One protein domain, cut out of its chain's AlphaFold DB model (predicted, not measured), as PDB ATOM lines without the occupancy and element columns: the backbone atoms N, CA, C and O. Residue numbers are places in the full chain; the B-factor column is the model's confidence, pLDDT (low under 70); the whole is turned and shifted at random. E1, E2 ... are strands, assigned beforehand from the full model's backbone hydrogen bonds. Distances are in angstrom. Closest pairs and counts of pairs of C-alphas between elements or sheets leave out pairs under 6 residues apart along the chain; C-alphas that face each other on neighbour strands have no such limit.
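This is residues 20 to 121 of the 151 residues of the protein "uncharacterized protein LOC117575952 isoform X4" of Drosophila albomicans (UniProt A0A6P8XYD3). With little regular structure, this is two lobes of loops, one round the hairpin E1 and E2, the other round the hairpin E3 and E4; residues 83 to 88 stick out. The printed part has 102 residues, no named helix and four strands, E1 to E4 in chain order, in two antiparallel two-stranded sheets. It is all strand, with 18 residues in named elements, and compact: radius of gyration of the C-alphas 13.1 A, spans 37 by 27 by 27 A.

Find C-alpha 29 at (195.886, 238.445, 255.679), where E1, residues 29 to 32, starts its 9.5 A; E2, residues 39 to 42, runs 8.9 A. E3, residues 75 to 79, runs 12.2 A; E4, residues 98 to 102, runs 12.6 A to C-alpha 102 at (202.943, 228.291, 244.350).

Within hydrogen-bond range you find N 31 and O 40, 3.0 A, between antiparallel E1 and E2, and N 76 and O 101, 2.8 A, between antiparallel E3 and E4. E1 and E2 are each apart from E3 and E4.

The farthest C-alphas, Asn 51 and Asn 121, are 38.8 A apart. The printed part has no cut; links E2 to E3 and E3 to E4 are long. pLDDT is under 70 at residues 81 to 95, 113 to 114 and 119 to 121.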
ATOM      1  N   GLU A  20     197.355 245.612 254.860       88.25
ATOM      2  CA  GLU A  20     197.488 246.593 255.931       88.25
ATOM      3  C   GLU A  20     196.169 246.804 256.689       88.25
ATOM      4  O   GLU A  20     196.204 247.010 257.902       88.25
ATOM      5  N   ASP A  21     195.015 246.649 256.032       89.56
ATOM      6  CA  ASP A  21     193.689 246.735 256.671       89.56
ATOM      7  C   ASP A  21     193.486 245.649 257.741       89.56
ATOM      8  O   ASP A  21     192.730 245.822 258.703       89.56
ATOM      9  N   CYS A  22     194.194 244.529 257.583       89.94
ATOM     10  CA  CYS A  22     194.153 243.382 258.480       89.94
ATOM     11  C   CYS A  22     195.201 243.458 259.603       89.94
ATOM     12  O   CYS A  22     195.223 242.603 260.482       89.94
ATOM     13  N   SER A  23     196.028 244.510 259.651       87.25
ATOM     14  CA  SER A  23     197.079 244.678 260.675       87.25
ATOM     15  C   SER A  23     196.568 244.730 262.119       87.25
ATOM     16  O   SER A  23     197.330 244.462 263.043       87.25
ATOM     17  N   ALA A  24     195.283 245.045 262.320       87.88
ATOM     18  CA  ALA A  24     194.647 245.067 263.635       87.88
ATOM     19  C   ALA A  24     194.470 243.672 264.261       87.88
ATOM     20  O   ALA A  24     194.242 243.579 265.465       87.88
ATOM     21  N   ILE A  25     194.525 242.606 263.456       87.50
ATOM     22  CA  ILE A  25     194.395 241.223 263.912       87.50
ATOM     23  C   ILE A  25     195.653 240.478 263.489       87.50
ATOM     24  O   ILE A  25     195.907 240.266 262.301       87.50
ATOM     25  N   GLU A  26     196.449 240.062 264.467       88.56
ATOM     26  CA  GLU A  26     197.676 239.334 264.177       88.56
ATOM     27  C   GLU A  26     197.401 238.051 263.388       88.56
ATOM     28  O   GLU A  26     196.371 237.392 263.542       88.56
ATOM     29  N   ARG A  27     198.361 237.696 262.530       88.44
ATOM     30  CA  ARG A  27     198.339 236.500 261.675       88.44
ATOM     31  C   ARG A  27     197.217 236.451 260.630       88.44
ATOM     32  O   ARG A  27     197.157 235.455 259.911       88.44
ATOM     33  N   THR A  28     196.414 237.505 260.486       90.94
ATOM     34  CA  THR A  28     195.462 237.621 259.376       90.94
ATOM     35  C   THR A  28     196.098 238.212 258.125       90.94
ATOM     36  O   THR A  28     197.065 238.978 258.187       90.94
ATOM     37  N   SER A  29     195.533 237.865 256.974       91.62
ATOM     38  CA  SER A  29     195.886 238.445 255.679       91.62
ATOM     39  C   SER A  29     194.621 238.820 254.919       91.62
ATOM     40  O   SER A  29     193.572 238.219 255.126       91.62
ATOM     41  N   CYS A  30     194.730 239.815 254.037       91.81
ATOM     42  CA  CYS A  30     193.648 240.175 253.135       91.81
ATOM     43  C   CYS A  30     193.651 239.230 251.934       91.81
ATOM     44  O   CYS A  30     194.470 239.393 251.033       91.81
ATOM     45  N   VAL A  31     192.779 238.228 251.950       91.44
ATOM     46  CA  VAL A  31     192.701 237.172 250.927       91.44
ATOM     47  C   VAL A  31     191.253 236.958 250.498       91.44
ATOM     48  O   VAL A  31     190.332 237.514 251.100       91.44
ATOM     49  N   ARG A  32     191.030 236.203 249.421       89.38
ATOM     50  CA  ARG A  32     189.675 235.914 248.943       89.38
ATOM     51  C   ARG A  32     189.021 234.869 249.835       89.38
ATOM     52  O   ARG A  32     189.578 233.810 250.073       89.38
ATOM     53  N   ASP A  33     187.816 235.169 250.298       87.88
ATOM     54  CA  ASP A  33     186.998 234.219 251.041       87.88
ATOM     55  C   ASP A  33     186.498 233.117 250.088       87.88
ATOM     56  O   ASP A  33     185.854 233.443 249.086       87.88
ATOM     57  N   PRO A  34     186.735 231.826 250.377       83.88
ATOM     58  CA  PRO A  34     186.318 230.729 249.502       83.88
ATOM     59  C   PRO A  34     184.791 230.598 249.377       83.88
ATOM     60  O   PRO A  34     184.299 229.936 248.466       83.88
ATOM     61  N   ASN A  35     184.017 231.223 250.271       85.31
ATOM     62  CA  ASN A  35     182.557 231.145 250.253       85.31
ATOM     63  C   ASN A  35     181.908 232.171 249.313       85.31
ATOM     64  O   ASN A  35     180.847 231.898 248.754       85.31
ATOM     65  N   ASP A  36     182.475 233.377 249.196       85.88
ATOM     66  CA  ASP A  36     181.879 234.470 248.409       85.88
ATOM     67  C   ASP A  36     182.865 235.269 247.539       85.88
ATOM     68  O   ASP A  36     182.471 236.267 246.932       85.88
ATOM     69  N   TYR A  37     184.118 234.818 247.431       84.88
ATOM     70  CA  TYR A  37     185.205 235.392 246.626       84.88
ATOM     71  C   TYR A  37     185.507 236.872 246.906       84.88
ATOM     72  O   TYR A  37     186.200 237.537 246.128       84.88
ATOM     73  N   LYS A  38     185.006 237.407 248.023       89.75
ATOM     74  CA  LYS A  38     185.310 238.765 248.476       89.75
ATOM     75  C   LYS A  38     186.606 238.786 249.270       89.75
ATOM     76  O   LYS A  38     186.919 237.837 249.980       89.75
ATOM     77  N   LEU A  39     187.327 239.901 249.198       90.75
ATOM     78  CA  LEU A  39     188.526 240.108 250.003       90.75
ATOM     79  C   LEU A  39     188.161 240.327 251.473       90.75
ATOM     80  O   LEU A  39     187.392 241.237 251.809       90.75
ATOM     81  N   ARG A  40     188.712 239.485 252.346       93.00
ATOM     82  CA  ARG A  40     188.510 239.535 253.792       93.00
ATOM     83  C   ARG A  40     189.792 239.257 254.559       93.00
ATOM     84  O   ARG A  40     190.687 238.569 254.082       93.00
ATOM     85  N   CYS A  41     189.847 239.781 255.778       92.94
ATOM     86  CA  CYS A  41     190.863 239.428 256.755       92.94
ATOM     87  C   CYS A  41     190.574 238.030 257.295       92.94
ATOM     88  O   CYS A  41     189.675 237.865 258.129       92.94
ATOM     89  N   LEU A  42     191.327 237.048 256.808       93.25
ATOM     90  CA  LEU A  42     191.220 235.642 257.191       93.25
ATOM     91  C   LEU A  42     192.529 235.155 257.813       93.25
ATOM     92  O   LEU A  42     193.597 235.734 257.588       93.25
ATOM     93  N   CYS A  43     192.423 234.117 258.634       93.12
ATOM     94  CA  CYS A  43     193.542 233.379 259.205       93.12
ATOM     95  C   CYS A  43     194.227 232.515 258.135       93.12
ATOM     96  O   CYS A  43     193.704 232.375 257.037       93.12
ATOM     97  N   GLY A  44     195.391 231.935 258.449       90.12
ATOM     98  CA  GLY A  44     196.188 231.168 257.477       90.12
ATOM     99  C   GLY A  44     195.471 229.972 256.833       90.12
ATOM    100  O   GLY A  44     195.870 229.569 255.750       90.12
ATOM    101  N   ASP A  45     194.410 229.469 257.467       89.50
ATOM    102  CA  ASP A  45     193.525 228.387 257.016       89.50
ATOM    103  C   ASP A  45     192.240 228.891 256.323       89.50
ATOM    104  O   ASP A  45     191.231 228.186 256.284       89.50
ATOM    105  N   ASP A  46     192.227 230.149 255.871       90.00
ATOM    106  CA  ASP A  46     191.075 230.849 255.278       90.00
ATOM    107  C   ASP A  46     189.839 230.935 256.187       90.00
ATOM    108  O   ASP A  46     188.731 231.286 255.762       90.00
ATOM    109  N   SER A  47     190.020 230.668 257.481       90.62
ATOM    110  CA  SER A  47     188.964 230.807 258.467       90.62
ATOM    111  C   SER A  47     188.859 232.254 258.974       90.62
ATOM    112  O   SER A  47     189.843 233.001 259.026       90.62
ATOM    113  N   PRO A  48     187.655 232.704 259.354       90.56
ATOM    114  CA  PRO A  48     187.478 233.981 260.031       90.56
ATOM    115  C   PRO A  48     188.154 233.953 261.418       90.56
ATOM    116  O   PRO A  48     188.050 232.950 262.130       90.56
ATOM    117  N   PRO A  49     188.761 235.063 261.874       89.94
ATOM    118  CA  PRO A  49     189.355 235.130 263.205       89.94
ATOM    119  C   PRO A  49     188.303 234.929 264.302       89.94
ATOM    120  O   PRO A  49     187.284 235.627 264.358       89.94
ATOM    121  N   ALA A  50     188.568 234.005 265.223       88.81
ATOM    122  CA  ALA A  50     187.704 233.725 266.361       88.81
ATOM    123  C   ALA A  50     188.025 234.704 267.497       88.81
ATOM    124  O   ALA A  50     189.122 234.685 268.049       88.81
ATOM    125  N   ASN A  51     187.081 235.584 267.845       85.50
ATOM    126  CA  ASN A  51     187.276 236.635 268.859       85.50
ATOM    127  C   ASN A  51     188.498 237.539 268.593       85.50
ATOM    128  O   ASN A  51     189.146 238.000 269.528       85.50
ATOM    129  N   GLY A  52     188.815 237.789 267.318       84.38
ATOM    130  CA  GLY A  52     189.973 238.603 266.937       84.38
ATOM    131  C   GLY A  52     191.316 237.892 267.110       84.38
ATOM    132  O   GLY A  52     192.338 238.558 267.220       84.38
ATOM    133  N   LEU A  53     191.322 236.558 267.145       88.31
ATOM    134  CA  LEU A  53     192.527 235.741 267.217       88.31
ATOM    135  C   LEU A  53     192.511 234.679 266.114       88.31
ATOM    136  O   LEU A  53     191.457 234.146 265.761       88.31
ATOM    137  N   CYS A  54     193.696 234.365 265.601       90.50
ATOM    138  CA  CYS A  54     193.914 233.287 264.645       90.50
ATOM    139  C   CYS A  54     194.758 232.177 265.274       90.50
ATOM    140  O   CYS A  54     195.696 232.482 266.017       90.50
ATOM    141  N   PRO A  55     194.474 230.905 264.957       89.62
ATOM    142  CA  PRO A  55     195.322 229.804 265.377       89.62
ATOM    143  C   PRO A  55     196.710 229.883 264.718       89.62
ATOM    144  O   PRO A  55     196.920 230.548 263.693       89.62
ATOM    145  N   ASP A  56     197.677 229.195 265.325       88.12
ATOM    146  CA  ASP A  56     199.008 229.024 264.749       88.12
ATOM    147  C   ASP A  56     198.996 227.880 263.732       88.12
ATOM    148  O   ASP A  56     199.302 226.734 264.047       88.12
ATOM    149  N   VAL A  57     198.532 228.202 262.529       90.88
ATOM    150  CA  VAL A  57     198.458 227.293 261.381       90.88
ATOM    151  C   VAL A  57     199.402 227.750 260.274       90.88
ATOM    152  O   VAL A  57     199.752 228.937 260.206       90.88
ATOM    153  N   LEU A  58     199.780 226.800 259.413       91.44
ATOM    154  CA  LEU A  58     200.413 227.093 258.131       91.44
ATOM    155  C   LEU A  58     199.489 227.968 257.283       91.44
ATOM    156  O   LEU A  58     198.275 228.021 257.488       91.44
ATOM    157  N   LYS A  59     200.096 228.720 256.377       92.06
ATOM    158  CA  LYS A  59     199.435 229.751 255.594       92.06
ATOM    159  C   LYS A  59     199.220 229.272 254.168       92.06
ATOM    160  O   LYS A  59     200.183 228.905 253.494       92.06
ATOM    161  N   GLY A  60     197.975 229.351 253.717       89.94
ATOM    162  CA  GLY A  60     197.598 229.056 252.343       89.94
ATOM    163  C   GLY A  60     198.047 230.125 251.343       89.94
ATOM    164  O   GLY A  60     198.754 231.090 251.666       89.94
ATOM    165  N   LEU A  61     197.595 229.970 250.102       89.25
ATOM    166  CA  LEU A  61     197.935 230.854 248.991       89.25
ATOM    167  C   LEU A  61     197.562 232.316 249.313       89.25
ATOM    168  O   LEU A  61     196.526 232.606 249.900       89.25
ATOM    169  N   ARG A  62     198.421 233.265 248.927       90.00
ATOM    170  CA  ARG A  62     198.232 234.730 249.091       90.00
ATOM    171  C   ARG A  62     198.244 235.258 250.516       90.00
ATOM    172  O   ARG A  62     198.152 236.469 250.718       90.00
ATOM    173  N   HIS A  63     198.438 234.407 251.513       92.12
ATOM    174  CA  HIS A  63     198.655 234.872 252.875       92.12
ATOM    175  C   HIS A  63     200.037 235.494 253.044       92.12
ATOM    176  O   HIS A  63     201.025 235.038 252.470       92.12
ATOM    177  N   LYS A  64     200.117 236.523 253.889       91.38
ATOM    178  CA  LYS A  64     201.375 237.183 254.241       91.38
ATOM    179  C   LYS A  64     202.266 236.233 255.034       91.38
ATOM    180  O   LYS A  64     201.854 235.724 256.079       91.38
ATOM    181  N   CYS A  65     203.507 236.099 254.592       92.25
ATOM    182  CA  CYS A  65     204.516 235.227 255.183       92.25
ATOM    183  C   CYS A  65     205.820 235.993 255.437       92.25
ATOM    184  O   CYS A  65     206.073 237.043 254.838       92.25
ATOM    185  N   ASN A  66     206.658 235.462 256.323       91.19
ATOM    186  CA  ASN A  66     208.020 235.945 256.536       91.19
ATOM    187  C   ASN A  66     209.040 234.969 255.941       91.19
ATOM    188  O   ASN A  66     209.998 235.409 255.290       91.19
ATOM    189  N   ASN A  67     208.798 233.669 256.136       92.31
ATOM    190  CA  ASN A  67     209.659 232.562 255.730       92.31
ATOM    191  C   ASN A  67     208.868 231.484 254.976       92.31
ATOM    192  O   ASN A  67     207.653 231.387 255.112       92.31
ATOM    193  N   ASN A  68     209.571 230.626 254.228       91.94
ATOM    194  CA  ASN A  68     208.946 229.511 253.501       91.94
ATOM    195  C   ASN A  68     208.228 228.526 254.435       91.94
ATOM    196  O   ASN A  68     207.190 228.002 254.067       91.94
ATOM    197  N   ASN A  69     208.728 228.342 255.662       93.12
ATOM    198  CA  ASN A  69     208.121 227.452 256.661       93.12
ATOM    199  C   ASN A  69     206.768 227.950 257.190       93.12
ATOM    200  O   ASN A  69     206.105 227.226 257.923       93.12
ATOM    201  N   ASP A  70     206.391 229.193 256.880       92.44
ATOM    202  CA  ASP A  70     205.081 229.714 257.257       92.44
ATOM    203  C   ASP A  70     203.996 229.234 256.284       92.44
ATOM    204  O   ASP A  70     202.818 229.296 256.627       92.44
ATOM    205  N   CYS A  71     204.378 228.814 255.076       92.62
ATOM    206  CA  CYS A  71     203.471 228.435 254.002       92.62
ATOM    207  C   CYS A  71     203.177 226.931 254.013       92.62
ATOM    208  O   CYS A  71     203.991 226.135 254.480       92.62
ATOM    209  N   GLU A  72     202.015 226.548 253.487       91.06
ATOM    210  CA  GLU A  72     201.684 225.141 253.241       91.06
ATOM    211  C   GLU A  72     202.587 224.495 252.175       91.06
ATOM    212  O   GLU A  72     203.291 225.168 251.415       91.06
ATOM    213  N   ASP A  73     202.561 223.162 252.125       88.88
ATOM    214  CA  ASP A  73     203.349 222.375 251.178       88.88
ATOM    215  C   ASP A  73     203.057 222.775 249.721       88.88
ATOM    216  O   ASP A  73     201.912 222.992 249.319       88.88
ATOM    217  N   GLY A  74     204.111 222.859 248.906       86.56
ATOM    218  CA  GLY A  74     204.008 223.291 247.507       86.56
ATOM    219  C   GLY A  74     203.967 224.808 247.305       86.56
ATOM    220  O   GLY A  74     203.720 225.276 246.189       86.56
ATOM    221  N   MET A  75     204.226 225.582 248.362       89.75
ATOM    222  CA  MET A  75     204.297 227.039 248.318       89.75
ATOM    223  C   MET A  75     205.648 227.574 248.809       89.75
ATOM    224  O   MET A  75     206.331 226.979 249.641       89.75
ATOM    225  N   VAL A  76     206.014 228.754 248.318       92.44
ATOM    226  CA  VAL A  76     207.218 229.502 248.693       92.44
ATOM    227  C   VAL A  76     206.857 230.925 249.103       92.44
ATOM    228  O   VAL A  76     205.963 231.557 248.534       92.44
ATOM    229  N   CYS A  77     207.568 231.453 250.101       92.62
ATOM    230  CA  CYS A  77     207.328 232.790 250.622       92.62
ATOM    231  C   CYS A  77     208.125 233.834 249.838       92.62
ATOM    232  O   CYS A  77     209.314 234.068 250.090       92.62
ATOM    233  N   GLN A  78     207.466 234.507 248.899       90.56
ATOM    234  CA  GLN A  78     208.135 235.444 248.001       90.56
ATOM    235  C   GLN A  78     207.262 236.649 247.647       90.56
ATOM    236  O   GLN A  78     206.069 236.703 247.944       90.56
ATOM    237  N   PHE A  79     207.873 237.664 247.041       86.44
ATOM    238  CA  PHE A  79     207.126 238.808 246.532       86.44
ATOM    239  C   PHE A  79     206.369 238.419 245.267       86.44
ATOM    240  O   PHE A  79     206.893 237.701 244.415       86.44
ATOM    241  N   GLU A  80     205.162 238.957 245.112       73.62
ATOM    242  CA  GLU A  80     204.476 238.901 243.827       73.62
ATOM    243  C   GLU A  80     205.222 239.774 242.820       73.62
ATOM    244  O   GLU A  80     205.076 240.997 242.794       73.62
ATOM    245  N   ASN A  81     206.078 239.152 242.013       63.25
ATOM    246  CA  ASN A  81     206.786 239.868 240.970       63.25
ATOM    247  C   ASN A  81     205.843 239.998 239.767       63.25
ATOM    248  O   ASN A  81     205.535 239.017 239.093       63.25
ATOM    249  N   ASN A  82     205.372 241.219 239.512       51.72
ATOM    250  CA  ASN A  82     204.359 241.580 238.509       51.72
ATOM    251  C   ASN A  82     204.743 241.283 237.038       51.72
ATOM    252  O   ASN A  82     204.069 241.748 236.121       51.72
ATOM    253  N   ASN A  83     205.817 240.538 236.777       46.94
ATOM    254  CA  ASN A  83     206.421 240.437 235.452       46.94
ATOM    255  C   ASN A  83     205.784 239.384 234.531       46.94
ATOM    256  O   ASN A  83     206.138 239.361 233.359       46.94
ATOM    257  N   ASN A  84     204.865 238.530 235.005       46.75
ATOM    258  CA  ASN A  84     204.350 237.417 234.188       46.75
ATOM    259  C   ASN A  84     202.877 237.034 234.421       46.75
ATOM    260  O   ASN A  84     202.488 235.898 234.162       46.75
ATOM    261  N   ARG A  85     202.023 237.959 234.881       48.97
ATOM    262  CA  ARG A  85     200.575 237.704 234.887       48.97
ATOM    263  C   ARG A  85     199.893 238.322 233.682       48.97
ATOM    264  O   ARG A  85     199.738 239.535 233.571       48.97
ATOM    265  N   THR A  86     199.473 237.437 232.788       38.94
ATOM    266  CA  THR A  86     198.455 237.681 231.777       38.94
ATOM    267  C   THR A  86     197.250 238.389 232.403       38.94
ATOM    268  O   THR A  86     196.760 238.052 233.480       38.94
ATOM    269  N   ILE A  87     196.824 239.430 231.696       43.75
ATOM    270  CA  ILE A  87     195.725 240.345 231.991       43.75
ATOM    271  C   ILE A  87     194.470 239.553 232.396       43.75
ATOM    272  O   ILE A  87     193.879 238.876 231.560       43.75
ATOM    273  N   GLY A  88     194.051 239.635 233.664       42.50
ATOM    274  CA  GLY A  88     192.790 239.015 234.087       42.50
ATOM    275  C   GLY A  88     192.399 239.180 235.555       42.50
ATOM    276  O   GLY A  88     191.255 239.532 235.822       42.50
ATOM    277  N   VAL A  89     193.306 238.948 236.517       44.38
ATOM    278  CA  VAL A  89     192.895 238.846 237.944       44.38
ATOM    279  C   VAL A  89     193.848 239.532 238.942       44.38
ATOM    280  O   VAL A  89     193.513 239.696 240.110       44.38
ATOM    281  N   SER A  90     195.008 240.027 238.511       43.00
ATOM    282  CA  SER A  90     196.007 240.654 239.389       43.00
ATOM    283  C   SER A  90     196.046 242.168 239.202       43.00
ATOM    284  O   SER A  90     196.846 242.686 238.423       43.00
ATOM    285  N   LYS A  91     195.169 242.904 239.890       43.66
ATOM    286  CA  LYS A  91     195.278 244.374 239.942       43.66
ATOM    287  C   LYS A  91     195.419 244.954 241.346       43.66
ATOM    288  O   LYS A  91     195.528 246.167 241.455       43.66
ATOM    289  N   PHE A  92     195.448 244.150 242.409       50.88
ATOM    290  CA  PHE A  92     195.244 244.719 243.743       50.88
ATOM    291  C   PHE A  92     195.945 244.000 244.900       50.88
ATOM    292  O   PHE A  92     195.347 243.825 245.948       50.88
ATOM    293  N   MET A  93     197.226 243.646 244.775       54.31
ATOM    294  CA  MET A  93     198.026 243.346 245.970       54.31
ATOM    295  C   MET A  93     199.431 243.929 245.865       54.31
ATOM    296  O   MET A  93     200.133 243.795 244.867       54.31
ATOM    297  N   SER A  94     199.772 244.688 246.901       50.47
ATOM    298  CA  SER A  94     200.942 245.548 247.018       50.47
ATOM    299  C   SER A  94     202.241 244.767 246.797       50.47
ATOM    300  O   SER A  94     202.570 243.865 247.565       50.47
ATOM    301  N   SER A  95     203.034 245.164 245.796       57.44
ATOM    302  CA  SER A  95     204.312 244.539 245.403       57.44
ATOM    303  C   SER A  95     205.424 244.603 246.471       57.44
ATOM    304  O   SER A  95     206.576 244.290 246.189       57.44
ATOM    305  N   LYS A  96     205.107 245.049 247.694       71.12
ATOM    306  CA  LYS A  96     206.035 245.196 248.825       71.12
ATOM    307  C   LYS A  96     205.833 244.175 249.944       71.12
ATOM    308  O   LYS A  96     206.546 244.251 250.942       71.12
ATOM    309  N   ILE A  97     204.898 243.235 249.812       83.06
ATOM    310  CA  ILE A  97     204.629 242.223 250.841       83.06
ATOM    311  C   ILE A  97     204.968 240.835 250.299       83.06
ATOM    312  O   ILE A  97     204.600 240.492 249.177       83.06
ATOM    313  N   LYS A  98     205.700 240.049 251.098       88.88
ATOM    314  CA  LYS A  98     205.917 238.631 250.813       88.88
ATOM    315  C   LYS A  98     204.655 237.849 251.144       88.88
ATOM    316  O   LYS A  98     204.063 238.042 252.210       88.88
ATOM    317  N   GLN A  99     204.288 236.952 250.249       91.06
ATOM    318  CA  GLN A  99     203.136 236.084 250.405       91.06
ATOM    319  C   GLN A  99     203.470 234.666 249.948       91.06
ATOM    320  O   GLN A  99     204.418 234.458 249.186       91.06
ATOM    321  N   CYS A 100     202.693 233.706 250.429       91.75
ATOM    322  CA  CYS A 100     202.783 232.326 249.979       91.75
ATOM    323  C   CYS A 100     202.282 232.243 248.534       91.75
ATOM    324  O   CYS A 100     201.140 232.606 248.240       91.75
ATOM    325  N   LEU A 101     203.165 231.826 247.629       90.62
ATOM    326  CA  LEU A 101     202.891 231.618 246.208       90.62
ATOM    327  C   LEU A 101     203.259 230.191 245.829       90.62
ATOM    328  O   LEU A 101     204.161 229.621 246.435       90.62
ATOM    329  N   CYS A 102     202.608 229.634 244.812       90.31
ATOM    330  CA  CYS A 102     202.943 228.291 244.350       90.31
ATOM    331  C   CYS A 102     204.400 228.197 243.891       90.31
ATOM    332  O   CYS A 102     204.923 229.091 243.211       90.31
ATOM    333  N   ASP A 103     205.037 227.094 244.264       89.81
ATOM    334  CA  ASP A 103     206.411 226.783 243.900       89.81
ATOM    335  C   ASP A 103     206.503 226.279 242.451       89.81
ATOM    336  O   ASP A 103     206.496 225.078 242.167       89.81
ATOM    337  N   ASN A 104     206.589 227.228 241.518       83.94
ATOM    338  CA  ASN A 104     206.708 226.920 240.093       83.94
ATOM    339  C   ASN A 104     207.995 226.147 239.757       83.94
ATOM    340  O   ASN A 104     207.990 225.380 238.795       83.94
ATOM    341  N   ASP A 105     209.071 226.310 240.537       83.12
ATOM    342  CA  ASP A 105     210.346 225.621 240.294       83.12
ATOM    343  C   ASP A 105     210.221 224.117 240.573       83.12
ATOM    344  O   ASP A 105     210.831 223.296 239.886       83.12
ATOM    345  N   ASN A 106     209.357 223.750 241.524       81.31
ATOM    346  CA  ASN A 106     208.988 222.365 241.818       81.31
ATOM    347  C   ASN A 106     207.724 221.886 241.074       81.31
ATOM    348  O   ASN A 106     207.223 220.795 241.349       81.31
ATOM    349  N   GLY A 107     207.222 222.663 240.107       80.62
ATOM    350  CA  GLY A 107     206.100 222.282 239.242       80.62
ATOM    351  C   GLY A 107     204.702 222.542 239.814       80.62
ATOM    352  O   GLY A 107     203.721 222.080 239.229       80.62
ATOM    353  N   TYR A 108     204.583 223.286 240.916       83.00
ATOM    354  CA  TYR A 108     203.295 223.720 241.461       83.00
ATOM    355  C   TYR A 108     202.804 224.965 240.720       83.00
ATOM    356  O   TYR A 108     203.511 225.966 240.626       83.00
ATOM    357  N   VAL A 109     201.567 224.927 240.225       82.94
ATOM    358  CA  VAL A 109     200.959 226.022 239.452       82.94
ATOM    359  C   VAL A 109     199.631 226.422 240.086       82.94
ATOM    360  O   VAL A 109     198.841 225.549 240.447       82.94
ATOM    361  N   GLU A 110     199.370 227.729 240.194       82.06
ATOM    362  CA  GLU A 110     198.098 228.270 240.700       82.06
ATOM    363  C   GLU A 110     196.914 227.787 239.836       82.06
ATOM    364  O   GLU A 110     196.879 228.024 238.625       82.06
ATOM    365  N   ASP A 111     195.924 227.142 240.456       79.06
ATOM    366  CA  ASP A 111     194.605 226.918 239.864       79.06
ATOM    367  C   ASP A 111     193.729 228.152 240.103       79.06
ATOM    368  O   ASP A 111     193.233 228.401 241.203       79.06
ATOM    369  N   ILE A 112     193.518 228.922 239.035       71.81
ATOM    370  CA  ILE A 112     192.752 230.175 239.049       71.81
ATOM    371  C   ILE A 112     191.309 229.956 239.529       71.81
ATOM    372  O   ILE A 112     190.701 230.881 240.069       71.81
ATOM    373  N   LEU A 113     190.738 228.767 239.313       68.75
ATOM    374  CA  LEU A 113     189.338 228.502 239.640       68.75
ATOM    375  C   LEU A 113     189.122 228.298 241.145       68.75
ATOM    376  O   LEU A 113     188.087 228.704 241.676       68.75
ATOM    377  N   HIS A 114     190.098 227.690 241.816       68.06
ATOM    378  CA  HIS A 114     189.984 227.266 243.211       68.06
ATOM    379  C   HIS A 114     190.900 228.045 244.169       68.06
ATOM    380  O   HIS A 114     190.775 227.856 245.371       68.06
ATOM    381  N   ASP A 115     191.770 228.927 243.660       75.31
ATOM    382  CA  ASP A 115     192.741 229.717 244.445       75.31
ATOM    383  C   ASP A 115     193.672 228.833 245.300       75.31
ATOM    384  O   ASP A 115     194.068 229.173 246.410       75.31
ATOM    385  N   ILE A 116     194.024 227.665 244.756       80.56
ATOM    386  CA  ILE A 116     194.926 226.679 245.360       80.56
ATOM    387  C   ILE A 116     196.104 226.406 244.427       80.56
ATOM    388  O   ILE A 116     196.030 226.635 243.218       80.56
ATOM    389  N   CYS A 117     197.191 225.863 244.965       84.44
ATOM    390  CA  CYS A 117     198.243 225.290 244.133       84.44
ATOM    391  C   CYS A 117     197.822 223.899 243.675       84.44
ATOM    392  O   CYS A 117     197.461 223.057 244.499       84.44
ATOM    393  N   ASN A 118     197.899 223.634 242.370       78.69
ATOM    394  CA  ASN A 118     197.823 222.264 241.884       78.69
ATOM    395  C   ASN A 118     198.930 221.471 242.571       78.69
ATOM    396  O   ASN A 118     200.095 221.865 242.498       78.69
ATOM    397  N   GLY A 119     198.566 220.375 243.239       63.41
ATOM    398  CA  GLY A 119     199.550 219.444 243.767       63.41
ATOM    399  C   GLY A 119     200.479 219.034 242.630       63.41
ATOM    400  O   GLY A 119     200.009 218.683 241.544       63.41
ATOM    401  N   ALA A 120     201.789 219.140 242.849       52.72
ATOM    402  CA  ALA A 120     202.750 218.643 241.890       52.72
ATOM    403  C   ALA A 120     202.412 217.170 241.618       52.72
ATOM    404  O   ALA A 120     202.509 216.321 242.505       52.72
ATOM    405  N   ASN A 121     202.056 216.898 240.359       51.53
ATOM    406  CA  ASN A 121     201.981 215.582 239.721       51.53
ATOM    407  C   ASN A 121     200.626 214.857 239.824       51.53
ATOM    408  O   ASN A 121     200.382 214.098 240.750       51.53
TER     409      ASN A 121